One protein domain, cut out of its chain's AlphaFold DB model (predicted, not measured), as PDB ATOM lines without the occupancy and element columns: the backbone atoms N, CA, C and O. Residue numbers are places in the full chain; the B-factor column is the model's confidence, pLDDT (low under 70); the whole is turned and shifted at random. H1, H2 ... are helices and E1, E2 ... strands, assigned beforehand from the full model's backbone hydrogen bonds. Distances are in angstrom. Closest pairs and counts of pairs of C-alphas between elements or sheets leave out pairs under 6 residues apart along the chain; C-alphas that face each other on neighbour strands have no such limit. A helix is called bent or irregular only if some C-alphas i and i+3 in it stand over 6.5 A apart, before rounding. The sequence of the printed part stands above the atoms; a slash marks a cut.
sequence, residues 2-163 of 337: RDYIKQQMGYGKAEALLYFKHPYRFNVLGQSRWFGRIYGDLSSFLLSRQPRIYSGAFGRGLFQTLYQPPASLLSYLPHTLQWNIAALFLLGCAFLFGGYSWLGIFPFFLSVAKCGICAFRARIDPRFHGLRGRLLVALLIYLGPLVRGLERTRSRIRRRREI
ATOM      1  N   ARG A   2     173.011 122.577  82.810       90.69
ATOM      2  CA  ARG A   2     174.032 122.247  83.822       90.69
ATOM      3  C   ARG A   2     174.945 123.430  84.167       90.69
ATOM      4  O   ARG A   2     175.142 123.710  85.345       90.69
ATOM      5  N   ASP A   3     175.431 124.153  83.162       94.25
ATOM      6  CA  ASP A   3     176.336 125.288  83.390       94.25
ATOM      7  C   ASP A   3     175.627 126.478  84.031       94.25
ATOM      8  O   ASP A   3     176.165 127.079  84.956       94.25
ATOM      9  N   TYR A   4     174.372 126.735  83.653       93.12
ATOM     10  CA  TYR A   4     173.542 127.737  84.322       93.12
ATOM     11  C   TYR A   4     173.365 127.423  85.814       93.12
ATOM     12  O   TYR A   4     173.539 128.299  86.659       93.12
ATOM     13  N   ILE A   5     173.074 126.166  86.166       94.56
ATOM     14  CA  ILE A   5     172.958 125.747  87.571       94.56
ATOM     15  C   ILE A   5     174.290 125.974  88.295       94.56
ATOM     16  O   ILE A   5     174.300 126.629  89.336       94.56
ATOM     17  N   LYS A   6     175.417 125.513  87.732       95.31
ATOM     18  CA  LYS A   6     176.757 125.741  88.308       95.31
ATOM     19  C   LYS A   6     177.045 127.231  88.518       95.31
ATOM     20  O   LYS A   6     177.560 127.615  89.568       95.31
ATOM     21  N   GLN A   7     176.668 128.073  87.561       94.75
ATOM     22  CA  GLN A   7     176.815 129.522  87.642       94.75
ATOM     23  C   GLN A   7     175.986 130.109  88.797       94.75
ATOM     24  O   GLN A   7     176.518 130.861  89.615       94.75
ATOM     25  N   GLN A   8     174.713 129.717  88.941       94.38
ATOM     26  CA  GLN A   8     173.861 130.162  90.055       94.38
ATOM     27  C   GLN A   8     174.380 129.689  91.417       94.38
ATOM     28  O   GLN A   8     174.339 130.444  92.392       94.38
ATOM     29  N   MET A   9     174.934 128.474  91.485       95.19
ATOM     30  CA  MET A   9     175.615 127.975  92.680       95.19
ATOM     31  C   MET A   9     176.836 128.836  93.036       95.19
ATOM     32  O   MET A   9     177.005 129.225  94.195       95.19
ATOM     33  N   GLY A  10     177.665 129.178  92.043       95.00
ATOM     34  CA  GLY A  10     178.816 130.071  92.204       95.00
ATOM     35  C   GLY A  10     178.416 131.449  92.732       95.00
ATOM     36  O   GLY A  10     179.003 131.940  93.699       95.00
ATOM     37  N   TYR A  11     177.347 132.033  92.186       92.69
ATOM     38  CA  TYR A  11     176.808 133.297  92.687       92.69
ATOM     39  C   TYR A  11     176.298 133.201  94.127       92.69
ATOM     40  O   TYR A  11     176.577 134.091  94.930       92.69
ATOM     41  N   GLY A  12     175.605 132.117  94.488       92.62
ATOM     42  CA  GLY A  12     175.139 131.899  95.860       92.62
ATOM     43  C   GLY A  12     176.295 131.842  96.864       92.62
ATOM     44  O   GLY A  12     176.230 132.459  97.933       92.62
ATOM     45  N   LYS A  13     177.395 131.173  96.491       92.69
ATOM     46  CA  LYS A  13     178.636 131.139  97.281       92.69
ATOM     47  C   LYS A  13     179.235 132.536  97.435       92.69
ATOM     48  O   LYS A  13     179.494 132.953  98.562       92.69
ATOM     49  N   ALA A  14     179.391 133.288  96.344       91.69
ATOM     50  CA  ALA A  14     179.935 134.648  96.377       91.69
ATOM     51  C   ALA A  14     179.101 135.598  97.260       91.69
ATOM     52  O   ALA A  14     179.651 136.340  98.076       91.69
ATOM     53  N   GLU A  15     177.770 135.524  97.185       90.44
ATOM     54  CA  GLU A  15     176.876 136.302  98.051       90.44
ATOM     55  C   GLU A  15     177.032 135.953  99.532       90.44
ATOM     56  O   GLU A  15     176.941 136.832 100.391       90.44
ATOM     57  N   ALA A  16     177.269 134.681  99.861       89.06
ATOM     58  CA  ALA A  16     177.569 134.281 101.231       89.06
ATOM     59  C   ALA A  16     178.916 134.845 101.709       89.06
ATOM     60  O   ALA A  16     179.020 135.230 102.872       89.06
ATOM     61  N   LEU A  17     179.924 134.948 100.832       86.88
ATOM     62  CA  LEU A  17     181.207 135.572 101.172       86.88
ATOM     63  C   LEU A  17     181.042 137.062 101.485       86.88
ATOM     64  O   LEU A  17     181.517 137.531 102.521       86.88
ATOM     65  N   LEU A  18     180.346 137.780 100.602       88.19
ATOM     66  CA  LEU A  18     180.101 139.216 100.715       88.19
ATOM     67  C   LEU A  18     179.224 139.566 101.917       88.19
ATOM     68  O   LEU A  18     179.454 140.594 102.544       88.19
ATOM     69  N   TYR A  19     178.269 138.704 102.275       84.12
ATOM     70  CA  TYR A  19     177.375 138.919 103.416       84.12
ATOM     71  C   TYR A  19     178.122 139.191 104.722       84.12
ATOM     72  O   TYR A  19     177.728 140.067 105.486       84.12
ATOM     73  N   PHE A  20     179.219 138.473 104.963       77.81
ATOM     74  CA  PHE A  20     180.011 138.651 106.177       77.81
ATOM     75  C   PHE A  20     180.978 139.841 106.118       77.81
ATOM     76  O   PHE A  20     181.438 140.278 107.164       77.81
ATOM     77  N   LYS A  21     181.305 140.350 104.923       79.44
ATOM     78  CA  LYS A  21     182.166 141.534 104.751       79.44
ATOM     79  C   LYS A  21     181.362 142.837 104.764       79.44
ATOM     80  O   LYS A  21     181.789 143.823 105.348       79.44
ATOM     81  N   HIS A  22     180.198 142.842 104.114       78.12
ATOM     82  CA  HIS A  22     179.371 144.033 103.907       78.12
ATOM     83  C   HIS A  22     177.900 143.743 104.232       78.12
ATOM     84  O   HIS A  22     177.050 143.753 103.338       78.12
ATOM     85  N   PRO A  23     177.569 143.480 105.506       73.19
ATOM     86  CA  PRO A  23     176.224 143.071 105.904       73.19
ATOM     87  C   PRO A  23     175.144 144.108 105.567       73.19
ATOM     88  O   PRO A  23     174.035 143.742 105.184       73.19
ATOM     89  N   TYR A  24     175.481 145.399 105.613       71.00
ATOM     90  CA  TYR A  24     174.582 146.517 105.296       71.00
ATOM     91  C   TYR A  24     174.101 146.546 103.827       71.00
ATOM     92  O   TYR A  24     173.105 147.208 103.500       71.00
ATOM     93  N   ARG A  25     174.782 145.810 102.933       77.69
ATOM     94  CA  ARG A  25     174.389 145.626 101.525       77.69
ATOM     95  C   ARG A  25     173.396 144.483 101.319       77.69
ATOM     96  O   ARG A  25     173.049 144.195 100.180       77.69
ATOM     97  N   PHE A  26     172.927 143.825 102.374       78.94
ATOM     98  CA  PHE A  26     171.949 142.744 102.281       78.94
ATOM     99  C   PHE A  26     170.650 143.107 103.007       78.94
ATOM    100  O   PHE A  26     170.653 143.833 103.999       78.94
ATOM    101  N   ASN A  27     169.516 142.619 102.499       76.12
ATOM    102  CA  ASN A  27     168.218 142.776 103.156       76.12
ATOM    103  C   ASN A  27     168.058 141.781 104.324       76.12
ATOM    104  O   ASN A  27     168.917 140.935 104.570       76.12
ATOM    105  N   VAL A  28     166.928 141.850 105.036       67.81
ATOM    106  CA  VAL A  28     166.643 140.961 106.181       67.81
ATOM    107  C   VAL A  28     166.574 139.484 105.768       67.81
ATOM    108  O   VAL A  28     167.050 138.620 106.492       67.81
ATOM    109  N   LEU A  29     166.078 139.179 104.566       69.56
ATOM    110  CA  LEU A  29     166.091 137.819 103.995       69.56
ATOM    111  C   LEU A  29     167.490 137.404 103.491       69.56
ATOM    112  O   LEU A  29     167.701 136.312 102.936       69.56
ATOM    113  N   GLY A  30     168.465 138.291 103.682       70.75
ATOM    114  CA  GLY A  30     169.854 138.132 103.334       70.75
ATOM    115  C   GLY A  30     170.108 138.117 101.832       70.75
ATOM    116  O   GLY A  30     171.107 137.538 101.415       70.75
ATOM    117  N   GLN A  31     169.212 138.656 101.017       77.00
ATOM    118  CA  GLN A  31     169.441 138.873  99.591       77.00
ATOM    119  C   GLN A  31     170.249 140.150  99.395       77.00
ATOM    120  O   GLN A  31     170.164 141.068 100.213       77.00
ATOM    121  N   SER A  32     171.050 140.196  98.336       75.88
ATOM    122  CA  SER A  32     171.811 141.388  97.983       75.88
ATOM    123  C   SER A  32     170.849 142.542  97.679       75.88
ATOM    124  O   SER A  32     169.896 142.407  96.914       75.88
ATOM    125  N   ARG A  33     171.068 143.680  98.335       71.19
ATOM    126  CA  ARG A  33     170.379 144.938  98.067       71.19
ATOM    127  C   ARG A  33     171.287 145.759  97.168       71.19
ATOM    128  O   ARG A  33     172.312 146.273  97.610       71.19
ATOM    129  N   TRP A  34     170.904 145.858  95.905       65.00
ATOM    130  CA  TRP A  34     171.538 146.763  94.962       65.00
ATOM    131  C   TRP A  34     170.834 148.121  95.046       65.00
ATOM    132  O   TRP A  34     169.613 148.184  94.937       65.00
ATOM    133  N   PHE A  35     171.587 149.195  95.282       58.44
ATOM    134  CA  PHE A  35     171.055 150.564  95.378       58.44
ATOM    135  C   PHE A  35     170.873 151.240  94.002       58.44
ATOM    136  O   PHE A  35     170.809 152.458  93.911       58.44
ATOM    137  N   GLY A  36     170.767 150.449  92.934       57.56
ATOM    138  CA  GLY A  36     170.486 150.911  91.574       57.56
ATOM    139  C   GLY A  36     169.644 149.890  90.806       57.56
ATOM    140  O   GLY A  36     169.058 148.983  91.401       57.56
ATOM    141  N   ARG A  37     169.630 149.980  89.475       54.91
ATOM    142  CA  ARG A  37     169.046 148.960  88.592       54.91
ATOM    143  C   ARG A  37     170.162 148.345  87.751       54.91
ATOM    144  O   ARG A  37     170.990 149.069  87.211       54.91
ATOM    145  N   ILE A  38     170.212 147.017  87.670       54.16
ATOM    146  CA  ILE A  38     171.007 146.338  86.638       54.16
ATOM    147  C   ILE A  38     170.201 146.461  85.342       54.16
ATOM    148  O   ILE A  38     168.986 146.266  85.381       54.16
ATOM    149  N   TYR A  39     170.842 146.827  84.230       44.03
ATOM    150  CA  TYR A  39     170.182 146.963  82.930       44.03
ATOM    151  C   TYR A  39     169.345 145.711  82.618       44.03
ATOM    152  O   TYR A  39     169.861 144.594  82.621       44.03
ATOM    153  N   GLY A  40     168.038 145.895  82.414       49.03
ATOM    154  CA  GLY A  40     167.084 144.801  82.221       49.03
ATOM    155  C   GLY A  40     165.768 145.053  82.952       49.03
ATOM    156  O   GLY A  40     165.700 145.093  84.180       49.03
ATOM    157  N   ASP A  41     164.691 145.214  82.190       47.72
ATOM    158  CA  ASP A  41     163.349 145.549  82.675       47.72
ATOM    159  C   ASP A  41     162.604 144.326  83.260       47.72
ATOM    160  O   ASP A  41     161.472 144.022  82.902       47.72
ATOM    161  N   LEU A  42     163.259 143.562  84.141       46.44
ATOM    162  CA  LEU A  42     162.703 142.328  84.729       46.44
ATOM    163  C   LEU A  42     162.003 142.556  86.079       46.44
ATOM    164  O   LEU A  42     161.430 141.630  86.656       46.44
ATOM    165  N   SER A  43     162.038 143.778  86.617       51.38
ATOM    166  CA  SER A  43     161.337 144.099  87.861       51.38
ATOM    167  C   SER A  43     159.874 144.423  87.572       51.38
ATOM    168  O   SER A  43     159.550 145.465  87.013       51.38
ATOM    169  N   SER A  44     158.995 143.521  87.996       48.44
ATOM    170  CA  SER A  44     157.537 143.640  87.944       48.44
ATOM    171  C   SER A  44     157.032 145.005  88.436       48.44
ATOM    172  O   SER A  44     157.158 145.324  89.620       48.44
ATOM    173  N   PHE A  45     156.407 145.755  87.526       46.53
ATOM    174  CA  PHE A  45     155.793 147.075  87.722       46.53
ATOM    175  C   PHE A  45     154.603 147.110  88.695       46.53
ATOM    176  O   PHE A  45     154.187 148.186  89.098       46.53
ATOM    177  N   LEU A  46     154.052 145.958  89.093       45.25
ATOM    178  CA  LEU A  46     152.754 145.899  89.782       45.25
ATOM    179  C   LEU A  46     152.726 146.568  91.170       45.25
ATOM    180  O   LEU A  46     151.656 146.937  91.633       45.25
ATOM    181  N   LEU A  47     153.874 146.720  91.842       50.81
ATOM    182  CA  LEU A  47     153.956 147.238  93.222       50.81
ATOM    183  C   LEU A  47     155.087 148.263  93.429       50.81
ATOM    184  O   LEU A  47     155.360 148.666  94.560       50.81
ATOM    185  N   SER A  48     155.779 148.671  92.360       57.41
ATOM    186  CA  SER A  48     156.850 149.670  92.438       57.41
ATOM    187  C   SER A  48     156.337 151.006  91.921       57.41
ATOM    188  O   SER A  48     155.766 151.069  90.838       57.41
ATOM    189  N   ARG A  49     156.563 152.085  92.679       62.09
ATOM    190  CA  ARG A  49     156.274 153.452  92.222       62.09
ATOM    191  C   ARG A  49     157.077 153.762  90.943       62.09
ATOM    192  O   ARG A  49     158.142 153.180  90.719       62.09
ATOM    193  N   GLN A  50     156.571 154.673  90.113       65.62
ATOM    194  CA  GLN A  50     157.298 155.128  88.928       65.62
ATOM    195  C   GLN A  50     158.563 155.907  89.329       65.62
ATOM    196  O   GLN A  50     158.558 156.597  90.354       65.62
ATOM    197  N   PRO A  51     159.655 155.788  88.556       72.25
ATOM    198  CA  PRO A  51     160.833 156.614  88.764       72.25
ATOM    199  C   PRO A  51     160.493 158.083  88.477       72.25
ATOM    200  O   PRO A  51     159.782 158.380  87.519       72.25
ATOM    201  N   ARG A  52     161.003 159.005  89.299       79.62
ATOM    202  CA  ARG A  52     160.807 160.449  89.123       79.62
ATOM    203  C   ARG A  52     162.147 161.108  88.840       79.62
ATOM    204  O   ARG A  52     163.085 160.958  89.618       79.62
ATOM    205  N   ILE A  53     162.226 161.850  87.743       85.19
ATOM    206  CA  ILE A  53     163.375 162.712  87.466       85.19
ATOM    207  C   ILE A  53     163.145 164.015  88.224       85.19
ATOM    208  O   ILE A  53     162.102 164.652  88.069       85.19
ATOM    209  N   TYR A  54     164.085 164.387  89.082       85.56
ATOM    210  CA  TYR A  54     164.081 165.704  89.696       85.56
ATOM    211  C   TYR A  54     164.843 166.663  88.804       85.56
ATOM    212  O   TYR A  54     166.028 166.481  88.534       85.56
ATOM    213  N   SER A  55     164.132 167.686  88.358       87.62
ATOM    214  CA  SER A  55     164.664 168.758  87.531       87.62
ATOM    215  C   SER A  55     164.813 170.069  88.307       87.62
ATOM    216  O   SER A  55     165.181 171.069  87.714       87.62
ATOM    217  N   GLY A  56     164.565 170.098  89.623       87.88
ATOM    218  CA  GLY A  56     164.554 171.335  90.415       87.88
ATOM    219  C   GLY A  56     163.276 172.164  90.254       87.88
ATOM    220  O   GLY A  56     162.424 171.875  89.412       87.88
ATOM    221  N   ALA A  57     163.131 173.207  91.076       86.25
ATOM    222  CA  ALA A  57     162.057 174.183  90.899       86.25
ATOM    223  C   ALA A  57     162.187 174.826  89.508       86.25
ATOM    224  O   ALA A  57     163.269 175.279  89.131       86.25
ATOM    225  N   PHE A  58     161.103 174.808  88.728       87.56
ATOM    226  CA  PHE A  58     161.068 175.314  87.348       87.56
ATOM    227  C   PHE A  58     162.096 174.686  86.390       87.56
ATOM    228  O   PHE A  58     162.467 175.305  85.397       87.56
ATOM    229  N   GLY A  59     162.593 173.477  86.670       86.50
ATOM    230  CA  GLY A  59     163.577 172.829  85.797       86.50
ATOM    231  C   GLY A  59     165.015 173.351  85.938       86.50
ATOM    232  O   GLY A  59     165.851 173.028  85.102       86.50
ATOM    233  N   ARG A  60     165.318 174.144  86.979       88.44
ATOM    234  CA  ARG A  60     166.639 174.766  87.209       88.44
ATOM    235  C   ARG A  60     167.575 173.976  88.134       88.44
ATOM    236  O   ARG A  60     168.485 174.538  88.733       88.44
ATOM    237  N   GLY A  61     167.338 172.682  88.312       85.31
ATOM    238  CA  GLY A  61     168.239 171.816  89.064       85.31
ATOM    239  C   GLY A  61     169.607 171.762  88.388       85.31
ATOM    240  O   GLY A  61     169.686 171.531  87.187       85.31
ATOM    241  N   LEU A  62     170.681 171.937  89.164       84.81
ATOM    242  CA  LEU A  62     172.064 171.884  88.664       84.81
ATOM    243  C   LEU A  62     172.398 170.550  87.970       84.81
ATOM    244  O   LEU A  62     173.316 170.477  87.163       84.81
ATOM    245  N   PHE A  63     171.654 169.492  88.299       85.06
ATOM    246  CA  PHE A  63     171.784 168.161  87.729       85.06
ATOM    247  C   PHE A  63     170.431 167.432  87.763       85.06
ATOM    248  O   PHE A  63     169.642 167.598  88.697       85.06
ATOM    249  N   GLN A  64     170.173 166.598  86.752       83.50
ATOM    250  CA  GLN A  64     168.996 165.729  86.714       83.50
ATOM    251  C   GLN A  64     169.279 164.448  87.502       83.50
ATOM    252  O   GLN A  64     170.022 163.578  87.048       83.50
ATOM    253  N   THR A  65     168.683 164.306  88.686       78.56
ATOM    254  CA  THR A  65     168.734 163.048  89.440       78.56
ATOM    255  C   THR A  65     167.522 162.182  89.154       78.56
ATOM    256  O   THR A  65     166.372 162.621  89.208       78.56
ATOM    257  N   LEU A  66     167.777 160.899  88.907       77.94
ATOM    258  CA  LEU A  66     166.737 159.891  88.792       77.94
ATOM    259  C   LEU A  66     166.440 159.305  90.177       77.94
ATOM    260  O   LEU A  66     167.162 158.437  90.669       77.94
ATOM    261  N   TYR A  67     165.357 159.757  90.803       75.25
ATOM    262  CA  TYR A  67     164.867 159.174  92.046       75.25
ATOM    263  C   TYR A  67     164.028 157.944  91.734       75.25
ATOM    264  O   TYR A  67     162.899 158.031  91.247       75.25
ATOM    265  N   GLN A  68     164.591 156.776  92.029       69.69
ATOM    266  CA  GLN A  68     163.891 155.510  91.868       69.69
ATOM    267  C   GLN A  68     163.448 154.975  93.230       69.69
ATOM    268  O   GLN A  68     164.260 154.884  94.154       69.69
ATOM    269  N   PRO A  69     162.171 154.599  93.378       66.00
ATOM    270  CA  PRO A  69     161.710 153.932  94.580       66.00
ATOM    271  C   PRO A  69     162.355 152.539  94.667       66.00
ATOM    272  O   PRO A  69     162.517 151.865  93.646       66.00
ATOM    273  N   PRO A  70     162.721 152.074  95.873       63.44
ATOM    274  CA  PRO A  70     163.271 150.737  96.039       63.44
ATOM    275  C   PRO A  70     162.233 149.681  95.637       63.44
ATOM    276  O   PRO A  70     161.041 149.836  95.913       63.44
ATOM    277  N   ALA A  71     162.687 148.581  95.031       64.94
ATOM    278  CA  ALA A  71     161.808 147.469  94.679       64.94
ATOM    279  C   ALA A  71     161.062 146.947  95.924       64.94
ATOM    280  O   ALA A  71     161.672 146.684  96.965       64.94
ATOM    281  N   SER A  72     159.739 146.787  95.815       68.00
ATOM    282  CA  SER A  72     158.896 146.307  96.918       68.00
ATOM    283  C   SER A  72     159.312 144.903  97.366       68.00
ATOM    284  O   SER A  72     159.575 144.050  96.519       68.00
ATOM    285  N   LEU A  73     159.290 144.616  98.675       68.00
ATOM    286  CA  LEU A  73     159.630 143.271  99.160       68.00
ATOM    287  C   LEU A  73     158.696 142.195  98.583       68.00
ATOM    288  O   LEU A  73     159.136 141.128  98.161       68.00
ATOM    289  N   LEU A  74     157.408 142.530  98.504       72.38
ATOM    290  CA  LEU A  74     156.342 141.662  98.011       72.38
ATOM    291  C   LEU A  74     156.551 141.219  96.561       72.38
ATOM    292  O   LEU A  74     156.227 140.088  96.214       72.38
ATOM    293  N   SER A  75     157.137 142.073  95.718       72.69
ATOM    294  CA  SER A  75     157.321 141.731  94.311       72.69
ATOM    295  C   SER A  75     158.351 140.627  94.111       72.69
ATOM    296  O   SER A  75     158.165 139.799  93.227       72.69
ATOM    297  N   TYR A  76     159.414 140.544  94.912       76.00
ATOM    298  CA  TYR A  76     160.412 139.480  94.757       76.00
ATOM    299  C   TYR A  76     160.117 138.232  95.602       76.00
ATOM    300  O   TYR A  76     160.750 137.201  95.362       76.00
ATOM    301  N   LEU A  77     159.196 138.306  96.577       81.56
ATOM    302  CA  LEU A  77     158.885 137.207  97.502       81.56
ATOM    303  C   LEU A  77     158.661 135.857  96.803       81.56
ATOM    304  O   LEU A  77     159.330 134.904  97.212       81.56
ATOM    305  N   PRO A  78     157.857 135.762  95.721       86.56
ATOM    306  CA  PRO A  78     157.580 134.482  95.063       86.56
ATOM    307  C   PRO A  78     158.827 133.763  94.519       86.56
ATOM    308  O   PRO A  78     158.878 132.540  94.449       86.56
ATOM    309  N   HIS A  79     159.892 134.499  94.192       82.88
ATOM    310  CA  HIS A  79     161.145 133.906  93.707       82.88
ATOM    311  C   HIS A  79     162.136 133.573  94.828       82.88
ATOM    312  O   HIS A  79     163.255 133.135  94.564       82.88
ATOM    313  N   THR A  80     161.787 133.818  96.092       87.06
ATOM    314  CA  THR A  80     162.682 133.499  97.206       87.06
ATOM    315  C   THR A  80     162.608 132.028  97.583       87.06
ATOM    316  O   THR A  80     161.557 131.392  97.510       87.06
ATOM    317  N   LEU A  81     163.733 131.487  98.053       88.25
ATOM    318  CA  LEU A  81     163.774 130.130  98.592       88.25
ATOM    319  C   LEU A  81     162.816 129.976  99.784       88.25
ATOM    320  O   LEU A  81     162.107 128.982  99.873       88.25
ATOM    321  N   GLN A  82     162.767 130.971 100.676       88.38
ATOM    322  CA  GLN A  82     161.936 130.923 101.880       88.38
ATOM    323  C   GLN A  82     160.442 130.838 101.557       88.38
ATOM    324  O   GLN A  82     159.736 130.063 102.192       88.38
ATOM    325  N   TRP A  83     159.978 131.585 100.552       88.62
ATOM    326  CA  TRP A  83     158.589 131.533 100.095       88.62
ATOM    327  C   TRP A  83     158.197 130.144  99.592       88.62
ATOM    328  O   TRP A  83     157.167 129.613  99.989       88.62
ATOM    329  N   ASN A  84     159.043 129.526  98.763       90.56
ATOM    330  CA  ASN A  84     158.744 128.216  98.183       90.56
ATOM    331  C   ASN A  84     158.851 127.083  99.218       90.56
ATOM    332  O   ASN A  84     158.057 126.150  99.175       90.56
ATOM    333  N   ILE A  85     159.762 127.189 100.193       90.50
ATOM    334  CA  ILE A  85     159.797 126.270 101.344       90.50
ATOM    335  C   ILE A  85     158.528 126.418 102.191       90.50
ATOM    336  O   ILE A  85     157.942 125.412 102.574       90.50
ATOM    337  N   ALA A  86     158.084 127.649 102.465       88.56
ATOM    338  CA  ALA A  86     156.857 127.890 103.221       88.56
ATOM    339  C   ALA A  86     155.620 127.348 102.486       88.56
ATOM    340  O   ALA A  86     154.795 126.681 103.101       88.56
ATOM    341  N   ALA A  87     155.524 127.565 101.171       90.12
ATOM    342  CA  ALA A  87     154.460 127.006 100.339       90.12
ATOM    343  C   ALA A  87     154.439 125.469 100.392       90.12
ATOM    344  O   ALA A  87     153.386 124.876 100.615       90.12
ATOM    345  N   LEU A  88     155.605 124.826 100.247       90.31
ATOM    346  CA  LEU A  88     155.730 123.369 100.319       90.31
ATOM    347  C   LEU A  88     155.372 122.828 101.708       90.31
ATOM    348  O   LEU A  88     154.700 121.807 101.813       90.31
ATOM    349  N   PHE A  89     155.787 123.523 102.767       88.81
ATOM    350  CA  PHE A  89     155.436 123.172 104.139       88.81
ATOM    351  C   PHE A  89     153.921 123.232 104.364       88.81
ATOM    352  O   PHE A  89     153.343 122.269 104.857       88.81
ATOM    353  N   LEU A  90     153.265 124.316 103.934       87.19
ATOM    354  CA  LEU A  90     151.807 124.457 104.021       87.19
ATOM    355  C   LEU A  90     151.077 123.373 103.220       87.19
ATOM    356  O   LEU A  90     150.081 122.833 103.695       87.19
ATOM    357  N   LEU A  91     151.589 123.020 102.039       87.94
ATOM    358  CA  LEU A  91     151.045 121.933 101.229       87.94
ATOM    359  C   LEU A  91     151.182 120.575 101.938       87.94
ATOM    360  O   LEU A  91     150.230 119.801 101.965       87.94
ATOM    361  N   GLY A  92     152.339 120.306 102.551       87.06
ATOM    362  CA  GLY A  92     152.571 119.100 103.347       87.06
ATOM    363  C   GLY A  92     151.647 119.016 104.563       87.06
ATOM    364  O   GLY A  92     151.065 117.966 104.815       87.06
ATOM    365  N   CYS A  93     151.437 120.125 105.278       82.75
ATOM    366  CA  CYS A  93     150.463 120.185 106.368       82.75
ATOM    367  C   CYS A  93     149.038 119.905 105.876       82.75
ATOM    368  O   CYS A  93     148.334 119.109 106.488       82.75
ATOM    369  N   ALA A  94     148.621 120.510 104.762       86.75
ATOM    370  CA  ALA A  94     147.302 120.262 104.186       86.75
ATOM    371  C   ALA A  94     147.107 118.794 103.772       86.75
ATOM    372  O   ALA A  94     146.023 118.243 103.947       86.75
ATOM    373  N   PHE A  95     148.158 118.151 103.256       86.94
ATOM    374  CA  PHE A  95     148.135 116.728 102.919       86.94
ATOM    375  C   PHE A  95     147.999 115.837 104.164       86.94
ATOM    376  O   PHE A  95     147.216 114.895 104.152       86.94
ATOM    377  N   LEU A  96     148.726 116.146 105.243       84.12
ATOM    378  CA  LEU A  96     148.734 115.341 106.471       84.12
ATOM    379  C   LEU A  96     147.475 115.513 107.330       84.12
ATOM    380  O   LEU A  96     146.998 114.546 107.913       84.12
ATOM    381  N   PHE A  97     146.961 116.739 107.445       79.94
ATOM    382  CA  PHE A  97     145.852 117.064 108.350       79.94
ATOM    383  C   PHE A  97     144.494 117.167 107.647       79.94
ATOM    384  O   PHE A  97     143.471 117.266 108.320       79.94
ATOM    385  N   GLY A  98     144.481 117.130 106.311       77.75
ATOM    386  CA  GLY A  98     143.287 117.344 105.505       77.75
ATOM    387  C   GLY A  98     142.834 118.810 105.495       77.75
ATOM    388  O   GLY A  98     142.908 119.535 106.487       77.75
ATOM    389  N   GLY A  99     142.328 119.260 104.346       80.69
ATOM    390  CA  GLY A  99     141.784 120.611 104.182       80.69
ATOM    391  C   GLY A  99     142.832 121.714 103.970       80.69
ATOM    392  O   GLY A  99     144.038 121.512 104.076       80.69
ATOM    393  N   TYR A 100     142.348 122.903 103.597       80.25
ATOM    394  CA  TYR A 100     143.131 124.129 103.357       80.25
ATOM    395  C   TYR A 100     144.334 124.006 102.399       80.25
ATOM    396  O   TYR A 100     145.244 124.832 102.442       80.25
ATOM    397  N   SER A 101     144.334 123.035 101.481       84.62
ATOM    398  CA  SER A 101     145.394 122.851 100.470       84.62
ATOM    399  C   SER A 101     145.643 124.100  99.623       84.62
ATOM    400  O   SER A 101     146.778 124.369  99.221       84.62
ATOM    401  N   TRP A 102     144.610 124.926  99.437       85.44
ATOM    402  CA  TRP A 102     144.702 126.224  98.778       85.44
ATOM    403  C   TRP A 102     145.743 127.162  99.423       85.44
ATOM    404  O   TRP A 102     146.370 127.929  98.696       85.44
ATOM    405  N   LEU A 103     146.014 127.054 100.734       84.12
ATOM    406  CA  LEU A 103     147.047 127.842 101.426       84.12
ATOM    407  C   LEU A 103     148.468 127.532 100.935       84.12
ATOM    408  O   LEU A 103     149.319 128.419 100.952       84.12
ATOM    409  N   GLY A 104     148.737 126.296 100.503       84.62
ATOM    410  CA  GLY A 104     150.019 125.896  99.911       84.62
ATOM    411  C   GLY A 104     150.045 126.044  98.387       84.62
ATOM    412  O   GLY A 104     151.045 126.485  97.818       84.62
ATOM    413  N   ILE A 105     148.926 125.737  97.721       89.25
ATOM    414  CA  ILE A 105     148.799 125.816  96.257       89.25
ATOM    415  C   ILE A 105     148.897 127.264  95.775       89.25
ATOM    416  O   ILE A 105     149.632 127.538  94.830       89.25
ATOM    417  N   PHE A 106     148.207 128.202  96.428       90.62
ATOM    418  CA  PHE A 106     148.193 129.608  96.024       90.62
ATOM    419  C   PHE A 106     149.594 130.249  95.955       90.62
ATOM    420  O   PHE A 106     149.947 130.787  94.902       90.62
ATOM    421  N   PRO A 107     150.445 130.187  97.003       89.56
ATOM    422  CA  PRO A 107     151.778 130.777  96.939       89.56
ATOM    423  C   PRO A 107     152.695 130.077  95.931       89.56
ATOM    424  O   PRO A 107     153.515 130.749  95.304       89.56
ATOM    425  N   PHE A 108     152.554 128.761  95.738       87.88
ATOM    426  CA  PHE A 108     153.292 128.029  94.709       87.88
ATOM    427  C   PHE A 108     152.873 128.465  93.299       87.88
ATOM    428  O   PHE A 108     153.717 128.812  92.470       87.88
ATOM    429  N   PHE A 109     151.563 128.534  93.054       90.75
ATOM    430  CA  PHE A 109     150.993 129.019  91.803       90.75
ATOM    431  C   PHE A 109     151.448 130.447  91.505       90.75
ATOM    432  O   PHE A 109     151.859 130.726  90.385       90.75
ATOM    433  N   LEU A 110     151.476 131.334  92.505       90.81
ATOM    434  CA  LEU A 110     151.952 132.707  92.336       90.81
ATOM    435  C   LEU A 110     153.411 132.760  91.848       90.81
ATOM    436  O   LEU A 110     153.735 133.564  90.970       90.81
ATOM    437  N   SER A 111     154.286 131.896  92.373       90.88
ATOM    438  CA  SER A 111     155.675 131.778  91.910       90.88
ATOM    439  C   SER A 111     155.751 131.340  90.448       90.88
ATOM    440  O   SER A 111     156.445 131.974  89.650       90.88
ATOM    441  N   VAL A 112     155.017 130.283  90.086       89.94
ATOM    442  CA  VAL A 112     155.019 129.710  88.731       89.94
ATOM    443  C   VAL A 112     154.395 130.674  87.720       89.94
ATOM    444  O   VAL A 112     155.004 130.958  86.688       89.94
ATOM    445  N   ALA A 113     153.232 131.244  88.038       90.88
ATOM    446  CA  ALA A 113     152.534 132.218  87.207       90.88
ATOM    447  C   ALA A 113     153.417 133.436  86.933       90.88
ATOM    448  O   ALA A 113     153.550 133.872  85.789       90.88
ATOM    449  N   LYS A 114     154.108 133.948  87.959       88.31
ATOM    450  CA  LYS A 114     155.026 135.071  87.786       88.31
ATOM    451  C   LYS A 114     156.210 134.721  86.883       88.31
ATOM    452  O   LYS A 114     156.574 135.535  86.037       88.31
ATOM    453  N   CYS A 115     156.792 133.527  87.013       89.12
ATOM    454  CA  CYS A 115     157.836 133.059  86.096       89.12
ATOM    455  C   CYS A 115     157.329 132.965  84.651       89.12
ATOM    456  O   CYS A 115     158.034 133.396  83.740       89.12
ATOM    457  N   GLY A 116     156.102 132.477  84.447       89.81
ATOM    458  CA  GLY A 116     155.450 132.430  83.136       89.81
ATOM    459  C   GLY A 116     155.245 133.820  82.529       89.81
ATOM    460  O   GLY A 116     155.639 134.055  81.389       89.81
ATOM    461  N   ILE A 117     154.722 134.773  83.308       88.81
ATOM    462  CA  ILE A 117     154.542 136.171  82.878       88.81
ATOM    463  C   ILE A 117     155.892 136.808  82.518       88.81
ATOM    464  O   ILE A 117     156.010 137.466  81.482       88.81
ATOM    465  N   CYS A 118     156.923 136.606  83.343       85.31
ATOM    466  CA  CYS A 118     158.267 137.113  83.063       85.31
ATOM    467  C   CYS A 118     158.856 136.490  81.791       85.31
ATOM    468  O   CYS A 118     159.431 137.210  80.983       85.31
ATOM    469  N   ALA A 119     158.689 135.182  81.587       88.25
ATOM    470  CA  ALA A 119     159.166 134.497  80.390       88.25
ATOM    471  C   ALA A 119     158.424 134.944  79.124       88.25
ATOM    472  O   ALA A 119     159.042 135.081  78.073       88.25
ATOM    473  N   PHE A 120     157.123 135.222  79.224       86.75
ATOM    474  CA  PHE A 120     156.331 135.753  78.117       86.75
ATOM    475  C   PHE A 120     156.790 137.156  77.698       86.75
ATOM    476  O   PHE A 120     156.875 137.444  76.509       86.75
ATOM    477  N   ARG A 121     157.117 138.014  78.675       85.25
ATOM    478  CA  ARG A 121     157.602 139.387  78.444       85.25
ATOM    479  C   ARG A 121     159.090 139.471  78.104       85.25
ATOM    480  O   ARG A 121     159.553 140.529  77.682       85.25
ATOM    481  N   ALA A 122     159.850 138.402  78.330       84.19
ATOM    482  CA  ALA A 122     161.276 138.389  78.057       84.19
ATOM    483  C   ALA A 122     161.525 138.565  76.553       84.19
ATOM    484  O   ALA A 122     160.932 137.877  75.722       84.19
ATOM    485  N   ARG A 123     162.437 139.481  76.212       84.12
ATOM    486  CA  ARG A 123     162.949 139.618  74.847       84.12
ATOM    487  C   ARG A 123     163.878 138.436  74.587       84.12
ATOM    488  O   ARG A 123     164.959 138.366  75.166       84.12
ATOM    489  N   ILE A 124     163.404 137.484  73.794       84.31
ATOM    490  CA  ILE A 124     164.146 136.288  73.395       84.31
ATOM    491  C   ILE A 124     164.635 136.521  71.965       84.31
ATOM    492  O   ILE A 124     163.994 137.238  71.205       84.31
ATOM    493  N   ASP A 125     165.790 135.966  71.613       86.12
ATOM    494  CA  ASP A 125     166.278 135.996  70.235       86.12
ATOM    495  C   ASP A 125     165.251 135.312  69.302       86.12
ATOM    496  O   ASP A 125     164.760 134.232  69.660       86.12
ATOM    497  N   PRO A 126     164.928 135.893  68.128       85.31
ATOM    498  CA  PRO A 126     163.983 135.334  67.157       85.31
ATOM    499  C   PRO A 126     164.149 133.834  66.887       85.31
ATOM    500  O   PRO A 126     163.155 133.121  66.742       85.31
ATOM    501  N   ARG A 127     165.388 133.321  66.913       88.31
ATOM    502  CA  ARG A 127     165.712 131.897  66.705       88.31
ATOM    503  C   ARG A 127     165.076 130.962  67.740       88.31
ATOM    504  O   ARG A 127     164.886 129.780  67.471       88.31
ATOM    505  N   PHE A 128     164.741 131.476  68.923       85.69
ATOM    506  CA  PHE A 128     164.226 130.705  70.058       85.69
ATOM    507  C   PHE A 128     162.826 131.152  70.510       85.69
ATOM    508  O   PHE A 128     162.421 130.865  71.637       85.69
ATOM    509  N   HIS A 129     162.055 131.816  69.640       84.50
ATOM    510  CA  HIS A 129     160.695 132.295  69.941       84.50
ATOM    511  C   HIS A 129     159.656 131.191  70.220       84.50
ATOM    512  O   HIS A 129     158.563 131.487  70.708       84.50
ATOM    513  N   GLY A 130     159.970 129.924  69.938       88.31
ATOM    514  CA  GLY A 130     159.052 128.804  70.154       88.31
ATOM    515  C   GLY A 130     158.680 128.564  71.626       88.31
ATOM    516  O   GLY A 130     159.381 128.969  72.558       88.31
ATOM    517  N   LEU A 131     157.594 127.810  71.842       89.56
ATOM    518  CA  LEU A 131     157.090 127.453  73.176       89.56
ATOM    519  C   LEU A 131     158.168 126.795  74.053       89.56
ATOM    520  O   LEU A 131     158.278 127.103  75.236       89.56
ATOM    521  N   ARG A 132     159.015 125.942  73.463       90.94
ATOM    522  CA  ARG A 132     160.133 125.288  74.164       90.94
ATOM    523  C   ARG A 132     161.128 126.300  74.742       90.94
ATOM    524  O   ARG A 132     161.561 126.133  75.879       90.94
ATOM    525  N   GLY A 133     161.448 127.364  74.001       89.88
ATOM    526  CA  GLY A 133     162.335 128.435  74.462       89.88
ATOM    527  C   GLY A 133     161.715 129.226  75.613       89.88
ATOM    528  O   GLY A 133     162.347 129.414  76.650       89.88
ATOM    529  N   ARG A 134     160.436 129.596  75.484       90.88
ATOM    530  CA  ARG A 134     159.666 130.279  76.540       90.88
ATOM    531  C   ARG A 134     159.560 129.441  77.821       90.88
ATOM    532  O   ARG A 134     159.801 129.965  78.908       90.88
ATOM    533  N   LEU A 135     159.253 128.147  77.707       92.31
ATOM    534  CA  LEU A 135     159.192 127.222  78.845       92.31
ATOM    535  C   LEU A 135     160.560 127.052  79.511       92.31
ATOM    536  O   LEU A 135     160.648 127.073  80.737       92.31
ATOM    537  N   LEU A 136     161.634 126.955  78.722       92.75
ATOM    538  CA  LEU A 136     162.994 126.912  79.253       92.75
ATOM    539  C   LEU A 136     163.331 128.197  80.021       92.75
ATOM    540  O   LEU A 136     163.865 128.120  81.124       92.75
ATOM    541  N   VAL A 137     162.986 129.373  79.491       92.00
ATOM    542  CA  VAL A 137     163.193 130.655  80.185       92.00
ATOM    543  C   VAL A 137     162.395 130.709  81.488       92.00
ATOM    544  O   VAL A 137     162.961 131.064  82.521       92.00
ATOM    545  N   ALA A 138     161.123 130.301  81.485       92.44
ATOM    546  CA  ALA A 138     160.309 130.235  82.701       92.44
ATOM    547  C   ALA A 138     160.939 129.310  83.756       92.44
ATOM    548  O   ALA A 138     161.049 129.682  84.927       92.44
ATOM    549  N   LEU A 139     161.423 128.140  83.325       93.19
ATOM    550  CA  LEU A 139     162.118 127.179  84.175       93.19
ATOM    551  C   LEU A 139     163.417 127.759  84.754       93.19
ATOM    552  O   LEU A 139     163.685 127.589  85.941       93.19
ATOM    553  N   LEU A 140     164.213 128.466  83.950       92.75
ATOM    554  CA  LEU A 140     165.452 129.114  84.393       92.75
ATOM    555  C   LEU A 140     165.177 130.233  85.406       92.75
ATOM    556  O   LEU A 140     165.850 130.301  86.434       92.75
ATOM    557  N   ILE A 141     164.164 131.072  85.154       90.00
ATOM    558  CA  ILE A 141     163.733 132.142  86.068       90.00
ATOM    559  C   ILE A 141     163.249 131.560  87.401       90.00
ATOM    560  O   ILE A 141     163.495 132.156  88.448       90.00
ATOM    561  N   TYR A 142     162.597 130.396  87.379       91.56
ATOM    562  CA  TYR A 142     162.156 129.712  88.591       91.56
ATOM    563  C   TYR A 142     163.322 129.050  89.342       91.56
ATOM    564  O   TYR A 142     163.525 129.303  90.529       91.56
ATOM    565  N   LEU A 143     164.129 128.231  88.660       92.25
ATOM    566  CA  LEU A 143     165.191 127.444  89.292       92.25
ATOM    567  C   LEU A 143     166.388 128.285  89.736       92.25
ATOM    568  O   LEU A 143     166.988 127.984  90.769       92.25
ATOM    569  N   GLY A 144     166.754 129.326  88.988       91.69
ATOM    570  CA  GLY A 144     167.959 130.108  89.257       91.69
ATOM    571  C   GLY A 144     168.003 130.695  90.673       91.69
ATOM    572  O   GLY A 144     168.930 130.385  91.429       91.69
ATOM    573  N   PRO A 145     166.991 131.483  91.083       89.56
ATOM    574  CA  PRO A 145     166.886 132.023  92.436       89.56
ATOM    575  C   PRO A 145     166.843 130.956  93.538       89.56
ATOM    576  O   PRO A 145     167.406 131.179  94.614       89.56
ATOM    577  N   LEU A 146     166.226 129.794  93.282       91.62
ATOM    578  CA  LEU A 146     166.143 128.694  94.249       91.62
ATOM    579  C   LEU A 146     167.509 128.047  94.484       91.62
ATOM    580  O   LEU A 146     167.951 127.952  95.629       91.62
ATOM    581  N   VAL A 147     168.210 127.675  93.409       94.00
ATOM    582  CA  VAL A 147     169.560 127.093  93.473       94.00
ATOM    583  C   VAL A 147     170.532 128.074  94.129       94.00
ATOM    584  O   VAL A 147     171.245 127.715  95.069       94.00
ATOM    585  N   ARG A 148     170.522 129.337  93.687       92.31
ATOM    586  CA  ARG A 148     171.347 130.406  94.269       92.31
ATOM    587  C   ARG A 148     171.034 130.605  95.749       92.31
ATOM    588  O   ARG A 148     171.945 130.719  96.569       92.31
ATOM    589  N   GLY A 149     169.750 130.630  96.109       90.94
ATOM    590  CA  GLY A 149     169.282 130.760  97.485       90.94
ATOM    591  C   GLY A 149     169.720 129.598  98.374       90.94
ATOM    592  O   GLY A 149     170.135 129.830  99.513       90.94
ATOM    593  N   LEU A 150     169.677 128.373  97.852       92.19
ATOM    594  CA  LEU A 150     170.067 127.163  98.569       92.19
ATOM    595  C   LEU A 150     171.569 127.153  98.840       92.19
ATOM    596  O   LEU A 150     171.980 127.018  99.991       92.19
ATOM    597  N   GLU A 151     172.388 127.392  97.816       94.12
ATOM    598  CA  GLU A 151     173.844 127.452  97.969       94.12
ATOM    599  C   GLU A 151     174.293 128.610  98.858       94.12
ATOM    600  O   GLU A 151     175.191 128.441  99.688       94.12
ATOM    601  N   ARG A 152     173.630 129.768  98.767       91.88
ATOM    602  CA  ARG A 152     173.848 130.895  99.684       91.88
ATOM    603  C   ARG A 152     173.565 130.498 101.130       91.88
ATOM    604  O   ARG A 152     174.348 130.826 102.019       91.88
ATOM    605  N   THR A 153     172.466 129.788 101.376       88.94
ATOM    606  CA  THR A 153     172.060 129.368 102.725       88.94
ATOM    607  C   THR A 153     173.007 128.305 103.277       88.94
ATOM    608  O   THR A 153     173.537 128.477 104.373       88.94
ATOM    609  N   ARG A 154     173.322 127.271 102.487       91.19
ATOM    610  CA  ARG A 154     174.314 126.235 102.824       91.19
ATOM    611  C   ARG A 154     175.680 126.835 103.147       91.19
ATOM    612  O   ARG A 154     176.246 126.551 104.200       91.19
ATOM    613  N   SER A 155     176.177 127.724 102.288       90.06
ATOM    614  CA  SER A 155     177.474 128.386 102.476       90.06
ATOM    615  C   SER A 155     177.503 129.236 103.744       90.06
ATOM    616  O   SER A 155     178.505 129.241 104.456       90.06
ATOM    617  N   ARG A 156     176.401 129.923 104.072       87.75
ATOM    618  CA  ARG A 156     176.276 130.683 105.325       87.75
ATOM    619  C   ARG A 156     176.255 129.791 106.551       87.75
ATOM    620  O   ARG A 156     176.898 130.147 107.528       87.75
ATOM    621  N   ILE A 157     175.533 128.673 106.515       85.56
ATOM    622  CA  ILE A 157     175.491 127.721 107.633       85.56
ATOM    623  C   ILE A 157     176.889 127.156 107.884       85.56
ATOM    624  O   ILE A 157     177.363 127.215 109.014       85.56
ATOM    625  N   ARG A 158     177.583 126.697 106.833       86.75
ATOM    626  CA  ARG A 158     178.960 126.193 106.945       86.75
ATOM    627  C   ARG A 158     179.890 127.237 107.564       86.75
ATOM    628  O   ARG A 158     180.549 126.968 108.557       86.75
ATOM    629  N   ARG A 159     179.837 128.465 107.053       82.25
ATOM    630  CA  ARG A 159     180.647 129.592 107.539       82.25
ATOM    631  C   ARG A 159     180.292 130.051 108.946       82.25
ATOM    632  O   ARG A 159     181.154 130.575 109.636       82.25
ATOM    633  N   ARG A 160     179.040 129.878 109.378       76.88
ATOM    634  CA  ARG A 160     178.639 130.151 110.762       76.88
ATOM    635  C   ARG A 160     179.255 129.160 111.744       76.88
ATOM    636  O   ARG A 160     179.536 129.563 112.862       76.88
ATOM    637  N   ARG A 161     179.496 127.911 111.333       74.81
ATOM    638  CA  ARG A 161     180.194 126.911 112.164       74.81
ATOM    639  C   ARG A 161     181.679 127.231 112.354       74.81
ATOM    640  O   ARG A 161     182.255 126.826 113.348       74.81
ATOM    641  N   GLU A 162     182.277 127.989 111.436       74.38
ATOM    642  CA  GLU A 162     183.670 128.462 111.519       74.38
ATOM    643  C   GLU A 162     183.830 129.704 112.427       74.38
ATOM    644  O   GLU A 162     184.940 130.201 112.620       74.38
ATOM    645  N   ILE A 163     182.734 130.259 112.963       72.12
ATOM    646  CA  ILE A 163     182.782 131.451 113.814       72.12
ATOM    647  C   ILE A 163     183.324 131.077 115.193       72.12
ATOM    648  O   ILE A 163     182.699 130.308 115.918       72.12
TER     649      ILE A 163
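AT A GLANCE: This is residues 2 to 163 of the 337 residues of an uncharacterized protein of Cyanobacteria bacterium 13_1_40CM_2_61_4 (UniProt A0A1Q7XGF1). A long helix, H5, bent but nearly straight, makes a spine; H1 packs slantwise on its later arm H5b, and the helical hairpin of H3 and H4 meets both its arms. A thin hairpin of two short strands, E1 and E2, makes a long arm away from these helices, and its tip, residues 57 to 62, sticks out free. The printed part has 162 residues with five named helices and two named strands, in the order H1, E1, E2, H2, H3, H4, H5, and the class is mostly helix. The sheet is E1 - E2, antiparallel; the whole is loose, with a radius of gyration of the C-alphas of 19.2 A and spans of 65 by 48 by 37 A.

IN THESE COORDINATES: Find C-alpha 2 at (174.032, 122.247, 83.822); from there H1, residues 2 to 21, runs 29.6 A. After residues 22 to 51, with no named element, come E1, residues 52 to 54, and E2, residues 65 to 67. H2, residues 73 to 79, is irregular, with C-alphas 75 and 78 7.3 A apart. H3, residues 81 to 97, runs 24.2 A, and H4, residues 102 to 121, runs 27.4 A. By its hydrogen bonds H5, residues 131 to 161, was assigned as one helix, but it is bent: C-alphas 142 and 145 are 6.5 A apart. Its arms are H5a, residues 131 to 142, 16.4 A long, and H5b, residues 145 to 161, 24.3 A long, ending at C-alpha 161, (180.194, 126.911, 112.164).

HOW THE PARTS SIT: Look first at the arms H5a and H5b, at a shallow tilt of 24 degrees. H1 touches H5b at a steep tilt of 43 degrees, the same way; their closest C-alphas, of Gly 12 and Arg 152, are 4.2 A apart. H4, with residues 111 to 120 alone, touches H5a, closest at the C-alphas of Ala 119 and Ala 138, 5.0 A. H3, with residue 81 alone, touches H5b, about perpendicular at 84 degrees; the closest C-alphas, of Leu 81 and Leu 146, are 5.2 A apart. H3 and H4 form a helical hairpin, opposite ways at 37 degrees, a tilt only just steep; the closest C-alphas, of Leu 91 and Gly 104, are 4.3 A apart. H2 touches H4, closest at the C-alphas of Pro 78 and Ser 111, 4.6 A. In the hairpin of E1 and E2, N 52 and O 67 are within hydrogen-bond range at 2.9 A, as are N 67 and O 52 at 2.8 A. Every O i to N i+4 pair is within range in H3, H5a and H5b; H1 has 14 of 16, H4 15 of 16, and H2 1 of 3, beside 3 of 4 O i to N i+3 pairs.

THE WHOLE: Look to Arg 60 and Leu 96 for the two C-alphas farthest apart, 65.0 A. The printed part has no cut, and the link from H1 to E1, 30 residues, is long. In the B-factor column you will find pLDDT under 70 at residues 28 to 29, 34 to 50 and 68 to 73; the mean of the printed part is 81.8.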